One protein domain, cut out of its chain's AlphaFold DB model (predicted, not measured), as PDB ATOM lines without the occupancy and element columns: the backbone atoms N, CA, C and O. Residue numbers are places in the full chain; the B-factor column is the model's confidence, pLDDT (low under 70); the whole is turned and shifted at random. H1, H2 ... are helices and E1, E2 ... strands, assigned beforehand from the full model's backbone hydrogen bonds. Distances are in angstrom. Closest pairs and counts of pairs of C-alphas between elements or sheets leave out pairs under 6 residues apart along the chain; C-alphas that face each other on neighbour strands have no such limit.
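Overview. This is residues 2 to 68 of the 265 residues of an uncharacterized protein of uncultured archaeon (UniProt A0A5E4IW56). A small antiparallel sheet of three short strands, E2 - E1 - E3, sits among loops with little regular structure, and one short helix, H1, lies off to the side past the last residues of E2 and E3. The 67 printed residues hold E1, E2, E3 and H1 in that order, a mixed class with only 20 residues in named elements. The whole is compact, with a radius of gyration of the C-alphas of 12.2 A and spans of 30 by 25 by 21 A.

Along the chain. E1, residues 17 to 21, is 12.8 A long and begins at C-alpha 17 (-31.817, 16.713, 15.846). E2 is residues 30 to 32; E3, residues 43 to 48, is 13.9 A long. H1, residues 53 to 58, ends at C-alpha 58 (-17.180, 10.109, 18.293).

Arrangement. E1 and E3 are antiparallel at 147 degrees, with N 18 and O 47 2.8 A apart. The hairpin E1 and E2 has N 31 and O 19 at 2.8 A. H1 is not on the sheet; its closest C-alphas to E2, Val 56 and Ile 32, are 7.7 A apart. In H1 every O i to N i+4 pair is within hydrogen-bond range.

Size, cuts and confidence. The printed part has no cut and no long link. Residues 59 to 64 stand free. Residues 2 to 4 have pLDDT under 70.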
ATOM      1  N   THR A   2     -47.830  -0.125  27.777       52.22
ATOM      2  CA  THR A   2     -46.780   0.788  27.293       52.22
ATOM      3  C   THR A   2     -47.499   2.029  26.775       52.22
ATOM      4  O   THR A   2     -48.398   1.891  25.940       52.22
ATOM      5  N   GLU A   3     -47.188   3.217  27.287       60.84
ATOM      6  CA  GLU A   3     -47.786   4.453  26.774       60.84
ATOM      7  C   GLU A   3     -47.582   4.541  25.254       60.84
ATOM      8  O   GLU A   3     -46.519   4.210  24.717       60.84
ATOM      9  N   ARG A   4     -48.633   4.941  24.532       67.50
ATOM     10  CA  ARG A   4     -48.564   5.074  23.078       67.50
ATOM     11  C   ARG A   4     -47.609   6.214  22.747       67.50
ATOM     12  O   ARG A   4     -47.849   7.351  23.134       67.50
ATOM     13  N   ILE A   5     -46.567   5.921  21.976       77.75
ATOM     14  CA  ILE A   5     -45.654   6.949  21.472       77.75
ATOM     15  C   ILE A   5     -46.357   7.678  20.329       77.75
ATOM     16  O   ILE A   5     -46.463   7.162  19.213       77.75
ATOM     17  N   VAL A   6     -46.896   8.851  20.642       84.31
ATOM     18  CA  VAL A   6     -47.639   9.681  19.696       84.31
ATOM     19  C   VAL A   6     -46.658  10.429  18.797       84.31
ATOM     20  O   VAL A   6     -45.573  10.829  19.209       84.31
ATOM     21  N   PHE A   7     -47.024  10.563  17.527       88.75
ATOM     22  CA  PHE A   7     -46.310  11.428  16.603       88.75
ATOM     23  C   PHE A   7     -46.781  12.866  16.794       88.75
ATOM     24  O   PHE A   7     -47.976  13.122  16.680       88.75
ATOM     25  N   GLU A   8     -45.851  13.785  17.046       87.88
ATOM     26  CA  GLU A   8     -46.181  15.174  17.384       87.88
ATOM     27  C   GLU A   8     -45.588  16.165  16.375       87.88
ATOM     28  O   GLU A   8     -46.304  17.020  15.860       87.88
ATOM     29  N   HIS A   9     -44.308  16.015  16.016       89.19
ATOM     30  CA  HIS A   9     -43.577  17.013  15.231       89.19
ATOM     31  C   HIS A   9     -42.915  16.417  13.985       89.19
ATOM     32  O   HIS A   9     -41.994  15.596  14.071       89.19
ATOM     33  N   ARG A  10     -43.350  16.888  12.806       88.44
ATOM     34  CA  ARG A  10     -42.746  16.558  11.507       88.44
ATOM     35  C   ARG A  10     -41.760  17.637  11.077       88.44
ATOM     36  O   ARG A  10     -42.144  18.597  10.420       88.44
ATOM     37  N   GLU A  11     -40.481  17.422  11.344       89.50
ATOM     38  CA  GLU A  11     -39.422  18.345  10.924       89.50
ATOM     39  C   GLU A  11     -38.297  17.629  10.155       89.50
ATOM     40  O   GLU A  11     -38.180  16.393  10.207       89.50
ATOM     41  N   PRO A  12     -37.473  18.372   9.391       88.19
ATOM     42  CA  PRO A  12     -36.229  17.848   8.844       88.19
ATOM     43  C   PRO A  12     -35.331  17.288   9.951       88.19
ATOM     44  O   PRO A  12     -35.227  17.833  11.049       88.19
ATOM     45  N   ARG A  13     -34.652  16.177   9.664       90.19
ATOM     46  CA  ARG A  13     -33.767  15.508  10.622       90.19
ATOM     47  C   ARG A  13     -32.345  15.999  10.387       90.19
ATOM     48  O   ARG A  13     -31.513  15.271   9.850       90.19
ATOM     49  N   LEU A  14     -32.137  17.271  10.711       93.44
ATOM     50  CA  LEU A  14     -30.850  17.952  10.591       93.44
ATOM     51  C   LEU A  14     -29.832  17.399  11.594       93.44
ATOM     52  O   LEU A  14     -30.182  16.686  12.542       93.44
ATOM     53  N   GLU A  15     -28.564  17.743  11.400       94.44
ATOM     54  CA  GLU A  15     -27.516  17.460  12.371       94.44
ATOM     55  C   GLU A  15     -27.885  17.984  13.773       94.44
ATOM     56  O   GLU A  15     -28.338  19.119  13.965       94.44
ATOM     57  N   GLY A  16     -27.710  17.116  14.771       93.31
ATOM     58  CA  GLY A  16     -28.034  17.393  16.166       93.31
ATOM     59  C   GLY A  16     -29.517  17.245  16.507       93.31
ATOM     60  O   GLY A  16     -29.863  17.307  17.685       93.31
ATOM     61  N   THR A  17     -30.411  17.008  15.542       95.44
ATOM     62  CA  THR A  17     -31.817  16.713  15.846       95.44
ATOM     63  C   THR A  17     -31.927  15.386  16.600       95.44
ATOM     64  O   THR A  17     -31.243  14.410  16.280       95.44
ATOM     65  N   VAL A  18     -32.809  15.338  17.598       94.31
ATOM     66  CA  VAL A  18     -33.165  14.131  18.348       94.31
ATOM     67  C   VAL A  18     -34.591  13.734  17.991       94.31
ATOM     68  O   VAL A  18     -35.512  14.546  18.094       94.31
ATOM     69  N   THR A  19     -34.786  12.485  17.574       94.44
ATOM     70  CA  THR A  19     -36.117  11.962  17.238       94.44
ATOM     71  C   THR A  19     -36.443  10.685  17.981       94.44
ATOM     72  O   THR A  19     -35.555   9.889  18.290       94.44
ATOM     73  N   ILE A  20     -37.732  10.471  18.228       93.56
ATOM     74  CA  ILE A  20     -38.266   9.200  18.711       93.56
ATOM     75  C   ILE A  20     -39.013   8.542  17.562       93.56
ATOM     76  O   ILE A  20     -39.809   9.176  16.865       93.56
ATOM     77  N   ARG A  21     -38.751   7.253  17.346       91.50
ATOM     78  CA  ARG A  21     -39.484   6.473  16.351       91.50
ATOM     79  C   ARG A  21     -40.888   6.148  16.858       91.50
ATOM     80  O   ARG A  21     -41.037   5.451  17.858       91.50
ATOM     81  N   THR A  22     -41.903   6.606  16.141       91.06
ATOM     82  CA  THR A  22     -43.324   6.471  16.500       91.06
ATOM     83  C   THR A  22     -44.001   5.304  15.780       91.06
ATOM     84  O   THR A  22     -45.074   4.871  16.189       91.06
ATOM     85  N   SER A  23     -43.391   4.758  14.719       87.94
ATOM     86  CA  SER A  23     -43.948   3.624  13.970       87.94
ATOM     87  C   SER A  23     -42.887   2.696  13.356       87.94
ATOM     88  O   SER A  23     -41.731   3.063  13.120       87.94
ATOM     89  N   GLY A  24     -43.286   1.449  13.086       82.69
ATOM     90  CA  GLY A  24     -42.433   0.412  12.498       82.69
ATOM     91  C   GLY A  24     -41.458  -0.244  13.485       82.69
ATOM     92  O   GLY A  24     -41.608  -0.170  14.704       82.69
ATOM     93  N   ARG A  25     -40.444  -0.939  12.952       76.75
ATOM     94  CA  ARG A  25     -39.496  -1.732  13.754       76.75
ATOM     95  C   ARG A  25     -38.631  -0.842  14.649       76.75
ATOM     96  O   ARG A  25     -37.937   0.041  14.156       76.75
ATOM     97  N   GLY A  26     -38.589  -1.132  15.946       75.81
ATOM     98  CA  GLY A  26     -37.841  -0.314  16.904       75.81
ATOM     99  C   GLY A  26     -38.588   0.954  17.322       75.81
ATOM    100  O   GLY A  26     -37.959   1.992  17.511       75.81
ATOM    101  N   LEU A  27     -39.915   0.866  17.430       83.25
ATOM    102  CA  LEU A  27     -40.759   1.865  18.081       83.25
ATOM    103  C   LEU A  27     -40.171   2.255  19.451       83.25
ATOM    104  O   LEU A  27     -39.702   1.398  20.199       83.25
ATOM    105  N   GLY A  28     -40.127   3.555  19.727       84.62
ATOM    106  CA  GLY A  28     -39.558   4.141  20.942       84.62
ATOM    107  C   GLY A  28     -38.045   4.285  20.973       84.62
ATOM    108  O   GLY A  28     -37.514   4.879  21.908       84.62
ATOM    109  N   ARG A  29     -37.323   3.814  19.949       88.94
ATOM    110  CA  ARG A  29     -35.893   4.114  19.842       88.94
ATOM    111  C   ARG A  29     -35.681   5.613  19.660       88.94
ATOM    112  O   ARG A  29     -36.353   6.249  18.843       88.94
ATOM    113  N   ILE A  30     -34.714   6.127  20.409       91.19
ATOM    114  CA  ILE A  30     -34.253   7.509  20.354       91.19
ATOM    115  C   ILE A  30     -33.062   7.567  19.399       91.19
ATOM    116  O   ILE A  30     -32.157   6.735  19.472       91.19
ATOM    117  N   PHE A  31     -33.068   8.542  18.499       92.19
ATOM    118  CA  PHE A  31     -32.024   8.755  17.503       92.19
ATOM    119  C   PHE A  31     -31.475  10.164  17.639       92.19
ATOM    120  O   PHE A  31     -32.257  11.106  17.703       92.19
ATOM    121  N   ILE A  32     -30.151  10.303  17.608       93.81
ATOM    122  CA  ILE A  32     -29.467  11.592  17.474       93.81
ATOM    123  C   ILE A  32     -28.780  11.600  16.108       93.81
ATOM    124  O   ILE A  32     -28.004  10.692  15.797       93.81
ATOM    125  N   TYR A  33     -29.096  12.581  15.265       93.69
ATOM    126  CA  TYR A  33     -28.629  12.615  13.878       93.69
ATOM    127  C   TYR A  33     -27.245  13.255  13.783       93.69
ATOM    128  O   TYR A  33     -27.057  14.404  14.168       93.69
ATOM    129  N   LYS A  34     -26.273  12.512  13.237       93.56
ATOM    130  CA  LYS A  34     -24.897  12.994  12.992       93.56
ATOM    131  C   LYS A  34     -24.738  13.780  11.684       93.56
ATOM    132  O   LYS A  34     -23.668  14.311  11.428       93.56
ATOM    133  N   SER A  35     -25.767  13.785  10.842       92.50
ATOM    134  CA  SER A  35     -25.765  14.394   9.513       92.50
ATOM    135  C   SER A  35     -27.198  14.642   9.062       92.50
ATOM    136  O   SER A  35     -28.087  13.864   9.430       92.50
ATOM    137  N   ASP A  36     -27.387  15.610   8.176       94.88
ATOM    138  CA  ASP A  36     -28.701  15.970   7.654       94.88
ATOM    139  C   ASP A  36     -29.397  14.817   6.922       94.88
ATOM    140  O   ASP A  36     -28.805  14.051   6.146       94.88
ATOM    141  N   ARG A  37     -30.696  14.686   7.192       92.12
ATOM    142  CA  ARG A  37     -31.607  13.725   6.570       92.12
ATOM    143  C   ARG A  37     -32.985  14.359   6.372       92.12
ATOM    144  O   ARG A  37     -33.444  15.185   7.161       92.12
ATOM    145  N   THR A  38     -33.695  13.899   5.348       89.44
ATOM    146  CA  THR A  38     -35.092  14.282   5.094       89.44
ATOM    147  C   THR A  38     -36.016  13.835   6.228       89.44
ATOM    148  O   THR A  38     -35.701  12.895   6.966       89.44
ATOM    149  N   SER A  39     -37.166  14.495   6.379       88.56
ATOM    150  CA  SER A  39     -38.181  14.098   7.364       88.56
ATOM    151  C   SER A  39     -38.684  12.669   7.106       88.56
ATOM    152  O   SER A  39     -38.645  12.170   5.981       88.56
ATOM    153  N   ASN A  40     -39.133  11.981   8.157       87.06
ATOM    154  CA  ASN A  40     -39.688  10.631   8.054       87.06
ATOM    155  C   ASN A  40     -40.994  10.558   8.865       87.06
ATOM    156  O   ASN A  40     -40.966  10.897  10.046       87.06
ATOM    157  N   PRO A  41     -42.117  10.106   8.278       87.56
ATOM    158  CA  PRO A  41     -43.412  10.061   8.966       87.56
ATOM    159  C   PRO A  41     -43.453   9.091  10.159       87.56
ATOM    160  O   PRO A  41     -44.358   9.168  10.980       87.56
ATOM    161  N   GLY A  42     -42.480   8.185  10.283       90.19
ATOM    162  CA  GLY A  42     -42.330   7.301  11.440       90.19
ATOM    163  C   GLY A  42     -41.443   7.847  12.558       90.19
ATOM    164  O   GLY A  42     -41.101   7.088  13.463       90.19
ATOM    165  N   HIS A  43     -41.012   9.110  12.492       92.88
ATOM    166  CA  HIS A  43     -40.144   9.737  13.490       92.88
ATOM    167  C   HIS A  43     -40.662  11.120  13.886       92.88
ATOM    168  O   HIS A  43     -40.732  12.006  13.038       92.88
ATOM    169  N   SER A  44     -40.935  11.318  15.175       94.50
ATOM    170  CA  SER A  44     -41.254  12.637  15.733       94.50
ATOM    171  C   SER A  44     -39.984  13.304  16.243       94.50
ATOM    172  O   SER A  44     -39.200  12.670  16.957       94.50
ATOM    173  N   VAL A  45     -39.769  14.571  15.891       93.75
ATOM    174  CA  VAL A  45     -38.714  15.388  16.508       93.75
ATOM    175  C   VAL A  45     -39.114  15.721  17.946       93.75
ATOM    176  O   VAL A  45     -40.269  16.044  18.198       93.75
ATOM    177  N   VAL A  46     -38.182  15.574  18.892       92.44
ATOM    178  CA  VAL A  46     -38.454  15.795  20.330       92.44
ATOM    179  C   VAL A  46     -37.442  16.707  21.018       92.44
ATOM    180  O   VAL A  46     -37.726  17.237  22.085       92.44
ATOM    181  N   ALA A  47     -36.243  16.864  20.450       91.81
ATOM    182  CA  ALA A  47     -35.208  17.728  21.006       91.81
ATOM    183  C   ALA A  47     -34.127  18.041  19.964       91.81
ATOM    184  O   ALA A  47     -34.094  17.465  18.872       91.81
ATOM    185  N   ARG A  48     -33.198  18.924  20.335       93.19
ATOM    186  CA  ARG A  48     -31.982  19.225  19.577       93.19
ATOM    187  C   ARG A  48     -30.779  19.273  20.513       93.19
ATOM    188  O   ARG A  48     -30.880  19.763  21.635       93.19
ATOM    189  N   VAL A  49     -29.643  18.769  20.049       93.12
ATOM    190  CA  VAL A  49     -28.352  18.906  20.723       93.12
ATOM    191  C   VAL A  49     -27.896  20.355  20.585       93.12
ATOM    192  O   VAL A  49     -27.656  20.831  19.479       93.12
ATOM    193  N   VAL A  50     -27.793  21.055  21.714       92.62
ATOM    194  CA  VAL A  50     -27.338  22.456  21.767       92.62
ATOM    195  C   VAL A  50     -25.837  22.588  22.033       92.62
ATOM    196  O   VAL A  50     -25.243  23.604  21.701       92.62
ATOM    197  N   ALA A  51     -25.215  21.563  22.622       90.56
ATOM    198  CA  ALA A  51     -23.788  21.518  22.931       90.56
ATOM    199  C   ALA A  51     -23.293  20.062  22.977       90.56
ATOM    200  O   ALA A  51     -24.070  19.153  23.276       90.56
ATOM    201  N   GLY A  52     -22.000  19.841  22.711       88.31
ATOM    202  CA  GLY A  52     -21.370  18.519  22.831       88.31
ATOM    203  C   GLY A  52     -21.633  17.567  21.660       88.31
ATOM    204  O   GLY A  52     -21.607  16.349  21.843       88.31
ATOM    205  N   MET A  53     -21.880  18.096  20.456       92.88
ATOM    206  CA  MET A  53     -22.121  17.271  19.264       92.88
ATOM    207  C   MET A  53     -20.912  16.392  18.899       92.88
ATOM    208  O   MET A  53     -21.091  15.282  18.401       92.88
ATOM    209  N   ASP A  54     -19.692  16.826  19.221       92.06
ATOM    210  CA  ASP A  54     -18.470  16.051  18.977       92.06
ATOM    211  C   ASP A  54     -18.467  14.718  19.732       92.06
ATOM    212  O   ASP A  54     -18.125  13.685  19.163       92.06
ATOM    213  N   MET A  55     -18.963  14.699  20.975       90.44
ATOM    214  CA  MET A  55     -19.116  13.460  21.747       90.44
ATOM    215  C   MET A  55     -20.069  12.484  21.044       90.44
ATOM    216  O   MET A  55     -19.792  11.288  20.954       90.44
ATOM    217  N   VAL A  56     -21.179  12.993  20.500       90.75
ATOM    218  CA  VAL A  56     -22.129  12.180  19.729       90.75
ATOM    219  C   VAL A  56     -21.466  11.650  18.459       90.75
ATOM    220  O   VAL A  56     -21.628  10.474  18.130       90.75
ATOM    221  N   LYS A  57     -20.695  12.479  17.746       91.56
ATOM    222  CA  LYS A  57     -19.981  12.078  16.524       91.56
ATOM    223  C   LYS A  57     -18.962  10.973  16.792       91.56
ATOM    224  O   LYS A  57     -18.970   9.991  16.049       91.56
ATOM    225  N   LEU A  58     -18.196  11.082  17.877       92.50
ATOM    226  CA  LEU A  58     -17.180  10.109  18.293       92.50
ATOM    227  C   LEU A  58     -17.760   8.801  18.858       92.50
ATOM    228  O   LEU A  58     -17.068   7.786  18.882       92.50
ATOM    229  N   ALA A  59     -19.024   8.782  19.295       91.69
ATOM    230  CA  ALA A  59     -19.655   7.566  19.804       91.69
ATOM    231  C   ALA A  59     -19.769   6.481  18.711       91.69
ATOM    232  O   ALA A  59     -20.413   6.697  17.675       91.69
ATOM    233  N   GLY A  60     -19.165   5.315  18.959       91.56
ATOM    234  CA  GLY A  60     -19.202   4.135  18.094       91.56
ATOM    235  C   GLY A  60     -20.149   3.039  18.607       91.56
ATOM    236  O   GLY A  60     -20.724   3.169  19.692       91.56
ATOM    237  N   PRO A  61     -20.337   1.951  17.839       90.38
ATOM    238  CA  PRO A  61     -21.102   0.788  18.288       90.38
ATOM    239  C   PRO A  61     -20.568   0.239  19.617       90.38
ATOM    240  O   PRO A  61     -19.366   0.072  19.782       90.38
ATOM    241  N   GLY A  62     -21.464  -0.027  20.568       87.50
ATOM    242  CA  GLY A  62     -21.107  -0.523  21.903       87.50
ATOM    243  C   GLY A  62     -20.743   0.561  22.925       87.50
ATOM    244  O   GLY A  62     -20.771   0.282  24.119       87.50
ATOM    245  N   HIS A  63     -20.477   1.803  22.505       89.88
ATOM    246  CA  HIS A  63     -20.262   2.901  23.452       89.88
ATOM    247  C   HIS A  63     -21.570   3.287  24.153       89.88
ATOM    248  O   HIS A  63     -22.634   3.371  23.532       89.88
ATOM    249  N   LEU A  64     -21.477   3.570  25.452       85.25
ATOM    250  CA  LEU A  64     -22.601   4.010  26.270       85.25
ATOM    251  C   LEU A  64     -22.555   5.529  26.453       85.25
ATOM    252  O   LEU A  64     -21.531   6.087  26.838       85.25
ATOM    253  N   LEU A  65     -23.684   6.191  26.199       84.81
ATOM    254  CA  LEU A  65     -23.865   7.618  26.457       84.81
ATOM    255  C   LEU A  65     -24.795   7.801  27.653       84.81
ATOM    256  O   LEU A  65     -25.960   7.399  27.619       84.81
ATOM    257  N   THR A  66     -24.294   8.429  28.713       84.19
ATOM    258  CA  THR A  66     -25.112   8.774  29.877       84.19
ATOM    259  C   THR A  66     -25.965  10.000  29.571       84.19
ATOM    260  O   THR A  66     -25.446  11.056  29.222       84.19
ATOM    261  N   SER A  67     -27.279   9.882  29.761       80.69
ATOM    262  CA  SER A  67     -28.207  11.012  29.683       80.69
ATOM    263  C   SER A  67     -28.612  11.465  31.084       80.69
ATOM    264  O   SER A  67     -28.957  10.640  31.933       80.69
ATOM    265  N   ARG A  68     -28.584  12.779  31.329       86.38
ATOM    266  CA  ARG A  68     -29.136  13.405  32.538       86.38
ATOM    267  C   ARG A  68     -30.283  14.315  32.128       86.38
ATOM    268  O   ARG A  68     -30.098  15.216  31.317       86.38
TER     269      ARG A  68